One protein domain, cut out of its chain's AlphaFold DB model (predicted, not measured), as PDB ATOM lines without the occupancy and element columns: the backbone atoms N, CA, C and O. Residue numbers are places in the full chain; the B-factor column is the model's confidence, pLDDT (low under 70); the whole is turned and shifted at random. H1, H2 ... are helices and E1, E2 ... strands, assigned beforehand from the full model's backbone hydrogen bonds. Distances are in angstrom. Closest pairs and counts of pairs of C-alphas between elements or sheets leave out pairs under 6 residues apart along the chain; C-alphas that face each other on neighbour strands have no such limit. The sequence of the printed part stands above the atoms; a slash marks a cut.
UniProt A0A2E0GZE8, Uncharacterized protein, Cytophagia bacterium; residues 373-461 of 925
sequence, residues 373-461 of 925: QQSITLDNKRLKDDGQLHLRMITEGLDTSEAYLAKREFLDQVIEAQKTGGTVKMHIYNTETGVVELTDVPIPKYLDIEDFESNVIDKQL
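AT A GLANCE: This is residues 373 to 461 of the 925 residues of an uncharacterized protein of Cytophagia bacterium (UniProt A0A2E0GZE8). Two long helices, H1 and H2, form a helical hairpin; a two-stranded hairpin, E1 and E2, covers one side of it, with E1 toward the helices, and the short helix H3 packs on the other side. The printed part has 89 residues, with three named helices and two named strands in the order H1, H2, E1, E2, H3; the sheet, E1 - E2, is antiparallel and the class is mostly helix. The whole is compact, with a radius of gyration of the C-alphas of 12.7 A and spans of 38 by 31 by 22 A.

IN THESE COORDINATES: Find C-alpha 373 at (70.659, 34.827, 2.191); from there H1 runs 32.4 A to residue 395. H2, residues 400 to 420, runs 30.7 A. Look next for E1, residues 423 to 429, and E2, residues 436 to 442. H3, residues 449 to 460, ends with C-alpha 460 at (58.871, 52.604, -13.521).

HOW THE PARTS SIT: H1, H2 and H3 form an up and down bundle, each helix running against the one before it. H1 touches H2 with residues 391 to 395 alone, at a tilt of 36 degrees, only just steep; the closest C-alphas, of Thr 395 and Ala 403, are 5.0 A apart. H3 touches H1 at a steep tilt of 42 degrees, closest at the C-alphas of Gln 388 and Val 456, 5.2 A. The closest C-alphas of H1 and E1, of His 390 and His 427, are 4.6 A apart. Between E1 and E2, N 426 and O 439 are within hydrogen-bond range at 2.9 A. Each O i to N i+4 pair is within range in H1 and H2, and 5 of 8 in H3. E1 and H3 are apart.

THE WHOLE: The farthest C-alphas, of Gln 373 and Asp 399, are 39.1 A apart. The printed part has no cut and no long link. Look for pLDDT under 70 at residues 373 to 376, 401 and 457 to 461.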
ATOM      1  N   GLN A 373      70.942  34.469   3.584       55.38
ATOM      2  CA  GLN A 373      70.659  34.827   2.191       55.38
ATOM      3  C   GLN A 373      69.165  35.087   1.972       55.38
ATOM      4  O   GLN A 373      68.805  36.043   1.286       55.38
ATOM      5  N   GLN A 374      68.285  34.302   2.603       61.44
ATOM      6  CA  GLN A 374      66.844  34.555   2.590       61.44
ATOM      7  C   GLN A 374      66.496  35.894   3.247       61.44
ATOM      8  O   GLN A 374      65.721  36.641   2.659       61.44
ATOM      9  N   SER A 375      67.092  36.233   4.396       61.03
ATOM     10  CA  SER A 375      66.872  37.522   5.074       61.03
ATOM     11  C   SER A 375      67.319  38.704   4.216       61.03
ATOM     12  O   SER A 375      66.533  39.614   3.999       61.03
ATOM     13  N   ILE A 376      68.532  38.656   3.653       64.19
ATOM     14  CA  ILE A 376      69.050  39.711   2.763       64.19
ATOM     15  C   ILE A 376      68.162  39.845   1.518       64.19
ATOM     16  O   ILE A 376      67.842  40.951   1.089       64.19
ATOM     17  N   THR A 377      67.715  38.719   0.956       70.12
ATOM     18  CA  THR A 377      66.805  38.710  -0.198       70.12
ATOM     19  C   THR A 377      65.440  39.307   0.154       70.12
ATOM     20  O   THR A 377      64.879  40.052  -0.647       70.12
ATOM     21  N   LEU A 378      64.902  39.003   1.338       72.25
ATOM     22  CA  LEU A 378      63.635  39.540   1.841       72.25
ATOM     23  C   LEU A 378      63.730  41.044   2.105       72.25
ATOM     24  O   LEU A 378      62.854  41.772   1.644       72.25
ATOM     25  N   ASP A 379      64.791  41.508   2.764       72.88
ATOM     26  CA  ASP A 379      65.011  42.925   3.069       72.88
ATOM     27  C   ASP A 379      65.204  43.742   1.783       72.88
ATOM     28  O   ASP A 379      64.538  44.760   1.591       72.88
ATOM     29  N   ASN A 380      66.014  43.244   0.841       75.69
ATOM     30  CA  ASN A 380      66.187  43.880  -0.468       75.69
ATOM     31  C   ASN A 380      64.886  43.893  -1.274       75.69
ATOM     32  O   ASN A 380      64.584  44.880  -1.941       75.69
ATOM     33  N   LYS A 381      64.097  42.812  -1.228       82.00
ATOM     34  CA  LYS A 381      62.797  42.763  -1.905       82.00
ATOM     35  C   LYS A 381      61.831  43.786  -1.313       82.00
ATOM     36  O   LYS A 381      61.218  44.531  -2.068       82.00
ATOM     37  N   ARG A 382      61.732  43.847   0.015       81.69
ATOM     38  CA  ARG A 382      60.842  44.773   0.722       81.69
ATOM     39  C   ARG A 382      61.214  46.223   0.426       81.69
ATOM     40  O   ARG A 382      60.357  46.993   0.017       81.69
ATOM     41  N   LEU A 383      62.507  46.544   0.483       86.00
ATOM     42  CA  LEU A 383      63.020  47.871   0.147       86.00
ATOM     43  C   LEU A 383      62.746  48.257  -1.316       86.00
ATOM     44  O   LEU A 383      62.452  49.415  -1.602       86.00
ATOM     45  N   LYS A 384      62.807  47.300  -2.252       85.88
ATOM     46  CA  LYS A 384      62.433  47.536  -3.657       85.88
ATOM     47  C   LYS A 384      60.936  47.791  -3.819       85.88
ATOM     48  O   LYS A 384      60.568  48.710  -4.546       85.88
ATOM     49  N   ASP A 385      60.096  46.988  -3.174       84.31
ATOM     50  CA  ASP A 385      58.637  47.130  -3.233       84.31
ATOM     51  C   ASP A 385      58.207  48.489  -2.636       84.31
ATOM     52  O   ASP A 385      57.443  49.231  -3.260       84.31
ATOM     53  N   ASP A 386      58.790  48.870  -1.496       88.06
ATOM     54  CA  ASP A 386      58.574  50.163  -0.833       88.06
ATOM     55  C   ASP A 386      59.115  51.336  -1.668       88.06
ATOM     56  O   ASP A 386      58.437  52.348  -1.854       88.06
ATOM     57  N   GLY A 387      60.304  51.187  -2.262       87.19
ATOM     58  CA  GLY A 387      60.871  52.177  -3.177       87.19
ATOM     59  C   GLY A 387      60.001  52.397  -4.420       87.19
ATOM     60  O   GLY A 387      59.804  53.534  -4.847       87.19
ATOM     61  N   GLN A 388      59.417  51.334  -4.986       85.56
ATOM     62  CA  GLN A 388      58.501  51.435  -6.131       85.56
ATOM     63  C   GLN A 388      57.187  52.129  -5.766       85.56
ATOM     64  O   GLN A 388      56.660  52.902  -6.574       85.56
ATOM     65  N   LEU A 389      56.647  51.843  -4.579       87.25
ATOM     66  CA  LEU A 389      55.464  52.519  -4.060       87.25
ATOM     67  C   LEU A 389      55.748  54.009  -3.844       87.25
ATOM     68  O   LEU A 389      54.990  54.849  -4.328       87.25
ATOM     69  N   HIS A 390      56.866  54.337  -3.195       92.50
ATOM     70  CA  HIS A 390      57.275  55.718  -2.965       92.50
ATOM     71  C   HIS A 390      57.444  56.495  -4.269       92.50
ATOM     72  O   HIS A 390      56.858  57.567  -4.405       92.50
ATOM     73  N   LEU A 391      58.153  55.931  -5.252       87.75
ATOM     74  CA  LEU A 391      58.317  56.566  -6.560       87.75
ATOM     75  C   LEU A 391      56.988  56.795  -7.273       87.75
ATOM     76  O   LEU A 391      56.788  57.865  -7.842       87.75
ATOM     77  N   ARG A 392      56.064  55.828  -7.224       86.25
ATOM     78  CA  ARG A 392      54.727  56.006  -7.801       86.25
ATOM     79  C   ARG A 392      54.017  57.199  -7.165       86.25
ATOM     80  O   ARG A 392      53.506  58.037  -7.893       86.25
ATOM     81  N   MET A 393      54.040  57.294  -5.836       88.62
ATOM     82  CA  MET A 393      53.375  58.364  -5.086       88.62
ATOM     83  C   MET A 393      53.968  59.751  -5.369       88.62
ATOM     84  O   MET A 393      53.220  60.708  -5.521       88.62
ATOM     85  N   ILE A 394      55.299  59.880  -5.447       89.00
ATOM     86  CA  ILE A 394      55.942  61.191  -5.666       89.00
ATOM     87  C   ILE A 394      55.951  61.622  -7.135       89.00
ATOM     88  O   ILE A 394      56.224  62.784  -7.415       89.00
ATOM     89  N   THR A 395      55.692  60.704  -8.071       84.50
ATOM     90  CA  THR A 395      55.653  61.015  -9.510       84.50
ATOM     91  C   THR A 395      54.248  61.050 -10.097       84.50
ATOM     92  O   THR A 395      54.078  61.425 -11.256       84.50
ATOM     93  N   GLU A 396      53.228  60.705  -9.311       87.19
ATOM     94  CA  GLU A 396      51.835  60.796  -9.728       87.19
ATOM     95  C   GLU A 396      51.454  62.254 -10.026       87.19
ATOM     96  O   GLU A 396      51.562  63.136  -9.178       87.19
ATOM     97  N   GLY A 397      51.012  62.511 -11.260       80.88
ATOM     98  CA  GLY A 397      50.594  63.841 -11.710       80.88
ATOM     99  C   GLY A 397      51.723  64.778 -12.153       80.88
ATOM    100  O   GLY A 397      51.409  65.885 -12.588       80.88
ATOM    101  N   LEU A 398      52.989  64.351 -12.089       81.44
ATOM    102  CA  LEU A 398      54.125  65.101 -12.639       81.44
ATOM    103  C   LEU A 398      54.275  64.867 -14.148       81.44
ATOM    104  O   LEU A 398      53.939  63.792 -14.659       81.44
ATOM    105  N   ASP A 399      54.812  65.856 -14.867       80.88
ATOM    106  CA  ASP A 399      55.226  65.649 -16.256       80.88
ATOM    107  C   ASP A 399      56.491  64.773 -16.358       80.88
ATOM    108  O   ASP A 399      57.131  64.429 -15.361       80.88
ATOM    109  N   THR A 400      56.862  64.369 -17.576       70.12
ATOM    110  CA  THR A 400      57.966  63.425 -17.806       70.12
ATOM    111  C   THR A 400      59.316  63.928 -17.283       70.12
ATOM    112  O   THR A 400      60.134  63.126 -16.829       70.12
ATOM    113  N   SER A 401      59.565  65.239 -17.346       68.88
ATOM    114  CA  SER A 401      60.824  65.847 -16.904       68.88
ATOM    115  C   SER A 401      60.850  66.037 -15.387       68.88
ATOM    116  O   SER A 401      61.859  65.732 -14.750       68.88
ATOM    117  N   GLU A 402      59.736  66.460 -14.792       71.19
ATOM    118  CA  GLU A 402      59.574  66.595 -13.340       71.19
ATOM    119  C   GLU A 402      59.628  65.231 -12.635       71.19
ATOM    120  O   GLU A 402      60.332  65.068 -11.634       71.19
ATOM    121  N   ALA A 403      58.982  64.210 -13.206       73.94
ATOM    122  CA  ALA A 403      59.039  62.842 -12.701       73.94
ATOM    123  C   ALA A 403      60.462  62.259 -12.753       73.94
ATOM    124  O   ALA A 403      60.841  61.480 -11.876       73.94
ATOM    125  N   TYR A 404      61.261  62.624 -13.762       74.88
ATOM    126  CA  TYR A 404      62.662  62.203 -13.858       74.88
ATOM    127  C   TYR A 404      63.524  62.826 -12.752       74.88
ATOM    128  O   TYR A 404      64.285  62.112 -12.096       74.88
ATOM    129  N   LEU A 405      63.376  64.132 -12.505       76.38
ATOM    130  CA  LEU A 405      64.111  64.827 -11.444       76.38
ATOM    131  C   LEU A 405      63.759  64.269 -10.059       76.38
ATOM    132  O   LEU A 405      64.668  63.920  -9.308       76.38
ATOM    133  N   ALA A 406      62.470  64.066  -9.768       77.94
ATOM    134  CA  ALA A 406      62.018  63.471  -8.508       77.94
ATOM    135  C   ALA A 406      62.581  62.051  -8.288       77.94
ATOM    136  O   ALA A 406      62.996  61.696  -7.183       77.94
ATOM    137  N   LYS A 407      62.663  61.239  -9.354       81.31
ATOM    138  CA  LYS A 407      63.291  59.906  -9.311       81.31
ATOM    139  C   LYS A 407      64.795  59.986  -9.033       81.31
ATOM    140  O   LYS A 407      65.307  59.179  -8.257       81.31
ATOM    141  N   ARG A 408      65.507  60.943  -9.643       82.06
ATOM    142  CA  ARG A 408      66.954  61.113  -9.441       82.06
ATOM    143  C   ARG A 408      67.283  61.595  -8.030       82.06
ATOM    144  O   ARG A 408      68.175  61.032  -7.404       82.06
ATOM    145  N   GLU A 409      66.527  62.561  -7.517       87.69
ATOM    146  CA  GLU A 409      66.679  63.053  -6.144       87.69
ATOM    147  C   GLU A 409      66.452  61.941  -5.114       87.69
ATOM    148  O   GLU A 409      67.217  61.822  -4.155       87.69
ATOM    149  N   PHE A 410      65.455  61.076  -5.331       93.19
ATOM    150  CA  PHE A 410      65.232  59.912  -4.475       93.19
ATOM    151  C   PHE A 410      66.415  58.930  -4.501       93.19
ATOM    152  O   PHE A 410      66.851  58.461  -3.448       93.19
ATOM    153  N   LEU A 411      66.982  58.647  -5.679       88.94
ATOM    154  CA  LEU A 411      68.152  57.770  -5.795       88.94
ATOM    155  C   LEU A 411      69.375  58.345  -5.067       88.94
ATOM    156  O   LEU A 411      70.056  57.613  -4.347       88.94
ATOM    157  N   ASP A 412      69.633  59.645  -5.204       88.81
ATOM    158  CA  ASP A 412      70.757  60.303  -4.531       88.81
ATOM    159  C   ASP A 412      70.602  60.249  -2.995       88.81
ATOM    160  O   ASP A 412      71.583  60.009  -2.285       88.81
ATOM    161  N   GLN A 413      69.371  60.361  -2.474       93.00
ATOM    162  CA  GLN A 413      69.076  60.164  -1.047       93.00
ATOM    163  C   GLN A 413      69.356  58.726  -0.586       93.00
ATOM    164  O   GLN A 413      69.953  58.531   0.474       93.00
ATOM    165  N   VAL A 414      68.981  57.718  -1.382       91.31
ATOM    166  CA  VAL A 414      69.268  56.302  -1.084       91.31
ATOM    167  C   VAL A 414      70.773  56.026  -1.086       91.31
ATOM    168  O   VAL A 414      71.267  55.361  -0.176       91.31
ATOM    169  N   ILE A 415      71.521  56.578  -2.047       89.25
ATOM    170  CA  ILE A 415      72.983  56.431  -2.123       89.25
ATOM    171  C   ILE A 415      73.666  57.071  -0.908       89.25
ATOM    172  O   ILE A 415      74.583  56.484  -0.326       89.25
ATOM    173  N   GLU A 416      73.240  58.268  -0.509       89.69
ATOM    174  CA  GLU A 416      73.833  58.958   0.638       89.69
ATOM    175  C   GLU A 416      73.506  58.251   1.959       89.69
ATOM    176  O   GLU A 416      74.393  58.028   2.792       89.69
ATOM    177  N   ALA A 417      72.260  57.804   2.129       89.50
ATOM    178  CA  ALA A 417      71.852  57.009   3.281       89.50
ATOM    179  C   ALA A 417      72.604  55.669   3.345       89.50
ATOM    180  O   ALA A 417      73.057  55.280   4.419       89.50
ATOM    181  N   GLN A 418      72.847  54.994   2.217       91.75
ATOM    182  CA  GLN A 418      73.654  53.770   2.191       91.75
ATOM    183  C   GLN A 418      75.093  54.017   2.677       91.75
ATOM    184  O   GLN A 418      75.606  53.267   3.512       91.75
ATOM    185  N   LYS A 419      75.752  55.073   2.180       83.19
ATOM    186  CA  LYS A 419      77.140  55.411   2.552       83.19
ATOM    187  C   LYS A 419      77.271  55.725   4.038       83.19
ATOM    188  O   LYS A 419      78.228  55.299   4.690       83.19
ATOM    189  N   THR A 420      76.302  56.456   4.571       80.69
ATOM    190  CA  THR A 420      76.303  56.930   5.959       80.69
ATOM    191  C   THR A 420      75.693  55.923   6.939       80.69
ATOM    192  O   THR A 420      75.933  56.025   8.141       80.69
ATOM    193  N   GLY A 421      74.975  54.904   6.449       84.00
ATOM    194  CA  GLY A 421      74.134  54.032   7.277       84.00
ATOM    195  C   GLY A 421      72.893  54.750   7.827       84.00
ATOM    196  O   GLY A 421      72.455  54.433   8.930       84.00
ATOM    197  N   GLY A 422      72.396  55.754   7.100       89.00
ATOM    198  CA  GLY A 422      71.231  56.571   7.436       89.00
ATOM    199  C   GLY A 422      69.893  55.991   6.961       89.00
ATOM    200  O   GLY A 422      69.792  54.840   6.526       89.00
ATOM    201  N   THR A 423      68.845  56.809   7.053       93.00
ATOM    202  CA  THR A 423      67.468  56.481   6.657       93.00
ATOM    203  C   THR A 423      67.006  57.355   5.487       93.00
ATOM    204  O   THR A 423      67.514  58.459   5.295       93.00
ATOM    205  N   VAL A 424      66.019  56.881   4.724       94.81
ATOM    206  CA  VAL A 424      65.315  57.654   3.686       94.81
ATOM    207  C   VAL A 424      63.819  57.609   3.961       94.81
ATOM    208  O   VAL A 424      63.282  56.547   4.268       94.81
ATOM    209  N   LYS A 425      63.127  58.743   3.827       93.75
ATOM    210  CA  LYS A 425      61.666  58.779   3.950       93.75
ATOM    211  C   LYS A 425      61.015  58.112   2.743       93.75
ATOM    212  O   LYS A 425      61.161  58.602   1.629       93.75
ATOM    213  N   MET A 426      60.271  57.033   2.968       95.81
ATOM    214  CA  MET A 426      59.563  56.295   1.918       95.81
ATOM    215  C   MET A 426      58.081  56.141   2.245       95.81
ATOM    216  O   MET A 426      57.703  56.050   3.411       95.81
ATOM    217  N   HIS A 427      57.239  56.109   1.208       95.69
ATOM    218  CA  HIS A 427      55.842  55.719   1.367       95.69
ATOM    219  C   HIS A 427      55.807  54.196   1.448       95.69
ATOM    220  O   HIS A 427      56.109  53.535   0.455       95.69
ATOM    221  N   ILE A 428      55.464  53.658   2.613       91.12
ATOM    222  CA  ILE A 428      55.396  52.219   2.871       91.12
ATOM    223  C   ILE A 428      53.944  51.793   3.069       91.12
ATOM    224  O   ILE A 428      53.140  52.535   3.637       91.12
ATOM    225  N   TYR A 429      53.588  50.601   2.592       87.00
ATOM    226  CA  TYR A 429      52.270  50.024   2.853       87.00
ATOM    227  C   TYR A 429      52.301  49.274   4.184       87.00
ATOM    228  O   TYR A 429      52.892  48.194   4.294       87.00
ATOM    229  N   ASN A 430      51.654  49.831   5.204       84.75
ATOM    230  CA  ASN A 430      51.556  49.182   6.499       84.75
ATOM    231  C   ASN A 430      50.537  48.038   6.415       84.75
ATOM    232  O   ASN A 430      49.331  48.248   6.291       84.75
ATOM    233  N   THR A 431      51.022  46.799   6.476       75.75
ATOM    234  CA  THR A 431      50.187  45.600   6.313       75.75
ATOM    235  C   THR A 431      49.208  45.366   7.461       75.75
ATOM    236  O   THR A 431      48.247  44.626   7.279       75.75
ATOM    237  N   GLU A 432      49.444  45.961   8.633       76.69
ATOM    238  CA  GLU A 432      48.580  45.807   9.808       76.69
ATOM    239  C   GLU A 432      47.417  46.801   9.787       76.69
ATOM    240  O   GLU A 432      46.292  46.448  10.141       76.69
ATOM    241  N   THR A 433      47.669  48.033   9.336       83.00
ATOM    242  CA  THR A 433      46.652  49.096   9.271       83.00
ATOM    243  C   THR A 433      45.982  49.202   7.901       83.00
ATOM    244  O   THR A 433      44.886  49.750   7.798       83.00
ATOM    245  N   GLY A 434      46.615  48.675   6.848       84.31
ATOM    246  CA  GLY A 434      46.166  48.788   5.459       84.31
ATOM    247  C   GLY A 434      46.347  50.185   4.855       84.31
ATOM    248  O   GLY A 434      45.755  50.479   3.816       84.31
ATOM    249  N   VAL A 435      47.124  51.058   5.505       89.12
ATOM    250  CA  VAL A 435      47.329  52.459   5.106       89.12
ATOM    251  C   VAL A 435      48.745  52.650   4.556       89.12
ATOM    252  O   VAL A 435      49.693  52.017   5.017       89.12
ATOM    253  N   VAL A 436      48.890  53.527   3.557       90.19
ATOM    254  CA  VAL A 436      50.199  53.996   3.078       90.19
ATOM    255  C   VAL A 436      50.648  55.169   3.945       90.19
ATOM    256  O   VAL A 436      49.944  56.174   4.032       90.19
ATOM    257  N   GLU A 437      51.817  55.055   4.562       92.12
ATOM    258  CA  GLU A 437      52.385  56.074   5.450       92.12
ATOM    259  C   GLU A 437      53.810  56.448   5.031       92.12
ATOM    260  O   GLU A 437      54.511  55.652   4.410       92.12
ATOM    261  N   LEU A 438      54.225  57.681   5.327       94.81
ATOM    262  CA  LEU A 438      55.578  58.162   5.048       94.81
ATOM    263  C   LEU A 438      56.470  57.904   6.268       94.81
ATOM    264  O   LEU A 438      56.309  58.565   7.295       94.81
ATOM    265  N   THR A 439      57.429  56.992   6.134       91.62
ATOM    266  CA  THR A 439      58.240  56.486   7.252       91.62
ATOM    267  C   THR A 439      59.727  56.549   6.920       91.62
ATOM    268  O   THR A 439      60.119  56.389   5.766       91.62
ATOM    269  N   ASP A 440      60.570  56.780   7.928       92.44
ATOM    270  CA  ASP A 440      62.026  56.695   7.793       92.44
ATOM    271  C   ASP A 440      62.463  55.227   7.663       92.44
ATOM    272  O   ASP A 440      62.408  54.455   8.621       92.44
ATOM    273  N   VAL A 441      62.907  54.839   6.468       92.69
ATOM    274  CA  VAL A 441      63.353  53.478   6.151       92.69
ATOM    275  C   VAL A 441      64.883  53.413   6.198       92.69
ATOM    276  O   VAL A 441      65.544  54.159   5.470       92.69
ATOM    277  N   PRO A 442      65.489  52.553   7.039       88.81
ATOM    278  CA  PRO A 442      66.941  52.397   7.095       88.81
ATOM    279  C   PRO A 442      67.476  51.764   5.812       88.81
ATOM    280  O   PRO A 442      66.961  50.741   5.361       88.81
ATOM    281  N   ILE A 443      68.539  52.345   5.247       91.81
ATOM    282  CA  ILE A 443      69.177  51.824   4.035       91.81
ATOM    283  C   ILE A 443      70.357  50.924   4.423       91.81
ATOM    284  O   ILE A 443      71.337  51.404   5.000       91.81
ATOM    285  N   PRO A 444      70.313  49.614   4.118       83.06
ATOM    286  CA  PRO A 444      71.405  48.717   4.467       83.06
ATOM    287  C   PRO A 444      72.684  49.044   3.689       83.06
ATOM    288  O   PRO A 444      72.652  49.219   2.473       83.06
ATOM    289  N   LYS A 445      73.847  49.023   4.357       78.69
ATOM    290  CA  LYS A 445      75.156  49.240   3.699       78.69
ATOM    291  C   LYS A 445      75.452  48.238   2.575       78.69
ATOM    292  O   LYS A 445      76.233  48.540   1.683       78.69
ATOM    293  N   TYR A 446      74.838  47.057   2.625       79.38
ATOM    294  CA  TYR A 446      74.982  45.990   1.634       79.38
ATOM    295  C   TYR A 446      73.964  46.064   0.483       79.38
ATOM    296  O   TYR A 446      73.917  45.141  -0.326       79.38
ATOM    297  N   LEU A 447      73.129  47.110   0.413       83.25
ATOM    298  CA  LEU A 447      72.205  47.303  -0.703       83.25
ATOM    299  C   LEU A 447      72.981  47.389  -2.024       83.25
ATOM    300  O   LEU A 447      73.889  48.203  -2.168       83.25
ATOM    301  N   ASP A 448      72.613  46.574  -3.004       82.81
ATOM    302  CA  ASP A 448      73.135  46.721  -4.359       82.81
ATOM    303  C   ASP A 448      72.409  47.891  -5.043       82.81
ATOM    304  O   ASP A 448      71.228  47.798  -5.385       82.81
ATOM    305  N   ILE A 449      73.106  49.024  -5.180       83.06
ATOM    306  CA  ILE A 449      72.548  50.254  -5.757       83.06
ATOM    307  C   ILE A 449      72.210  50.076  -7.236       83.06
ATOM    308  O   ILE A 449      71.200  50.618  -7.679       83.06
ATOM    309  N   GLU A 450      72.993  49.300  -7.988       75.19
ATOM    310  CA  GLU A 450      72.732  49.074  -9.414       75.19
ATOM    311  C   GLU A 450      71.464  48.230  -9.604       75.19
ATOM    312  O   GLU A 450      70.614  48.522 -10.453       75.19
ATOM    313  N   ASP A 451      71.292  47.204  -8.768       78.25
ATOM    314  CA  ASP A 451      70.100  46.356  -8.749       78.25
ATOM    315  C   ASP A 451      68.857  47.109  -8.230       78.25
ATOM    316  O   ASP A 451      67.743  46.904  -8.734       78.25
ATOM    317  N   PHE A 452      69.023  48.018  -7.262       80.69
ATOM    318  CA  PHE A 452      67.960  48.908  -6.788       80.69
ATOM    319  C   PHE A 452      67.534  49.904  -7.879       80.69
ATOM    320  O   PHE A 452      66.350  49.956  -8.221       80.69
ATOM    321  N   GLU A 453      68.477  50.617  -8.503       80.00
ATOM    322  CA  GLU A 453      68.220  51.544  -9.616       80.00
ATOM    323  C   GLU A 453      67.513  50.819 -10.774       80.00
ATOM    324  O   GLU A 453      66.448  51.244 -11.234       80.00
ATOM    325  N   SER A 454      68.011  49.644 -11.177       71.00
ATOM    326  CA  SER A 454      67.444  48.912 -12.313       71.00
ATOM    327  C   SER A 454      66.043  48.335 -12.060       71.00
ATOM    328  O   SER A 454      65.305  48.109 -13.022       71.00
ATOM    329  N   ASN A 455      65.659  48.041 -10.814       71.06
ATOM    330  CA  ASN A 455      64.344  47.456 -10.514       71.06
ATOM    331  C   ASN A 455      63.311  48.474 -10.038       71.06
ATOM    332  O   ASN A 455      62.112  48.231 -10.195       71.06
ATOM    333  N   VAL A 456      63.754  49.573  -9.437       73.19
ATOM    334  CA  VAL A 456      62.877  50.563  -8.809       73.19
ATOM    335  C   VAL A 456      62.711  51.780  -9.717       73.19
ATOM    336  O   VAL A 456      61.580  52.191  -9.971       73.19
ATOM    337  N   ILE A 457      63.807  52.288 -10.292       66.50
ATOM    338  CA  ILE A 457      63.817  53.498 -11.127       66.50
ATOM    339  C   ILE A 457      63.534  53.141 -12.595       66.50
ATOM    340  O   ILE A 457      62.549  53.614 -13.165       66.50
ATOM    341  N   ASP A 458      64.322  52.237 -13.187       62.91
ATOM    342  CA  ASP A 458      64.241  51.918 -14.625       62.91
ATOM    343  C   ASP A 458      62.929  51.220 -15.014       62.91
ATOM    344  O   ASP A 458      62.376  51.454 -16.089       62.91
ATOM    345  N   LYS A 459      62.388  50.376 -14.127       60.16
ATOM    346  CA  LYS A 459      61.156  49.611 -14.382       60.16
ATOM    347  C   LYS A 459      59.895  50.486 -14.345       60.16
ATOM    348  O   LYS A 459      58.911  50.169 -15.005       60.16
ATOM    349  N   GLN A 460      59.933  51.590 -13.596       55.41
ATOM    350  CA  GLN A 460      58.871  52.604 -13.521       55.41
ATOM    351  C   GLN A 460      59.067  53.751 -14.523       55.41
ATOM    352  O   GLN A 460      58.218  54.637 -14.622       55.41
ATOM    353  N   LEU A 461      60.187  53.779 -15.249       50.66
ATOM    354  CA  LEU A 461      60.465  54.794 -16.264       50.66
ATOM    355  C   LEU A 461      59.884  54.477 -17.636       50.66
ATOM    356  O   LEU A 461      60.072  55.308 -18.511       50.66
TER     357      LEU A 461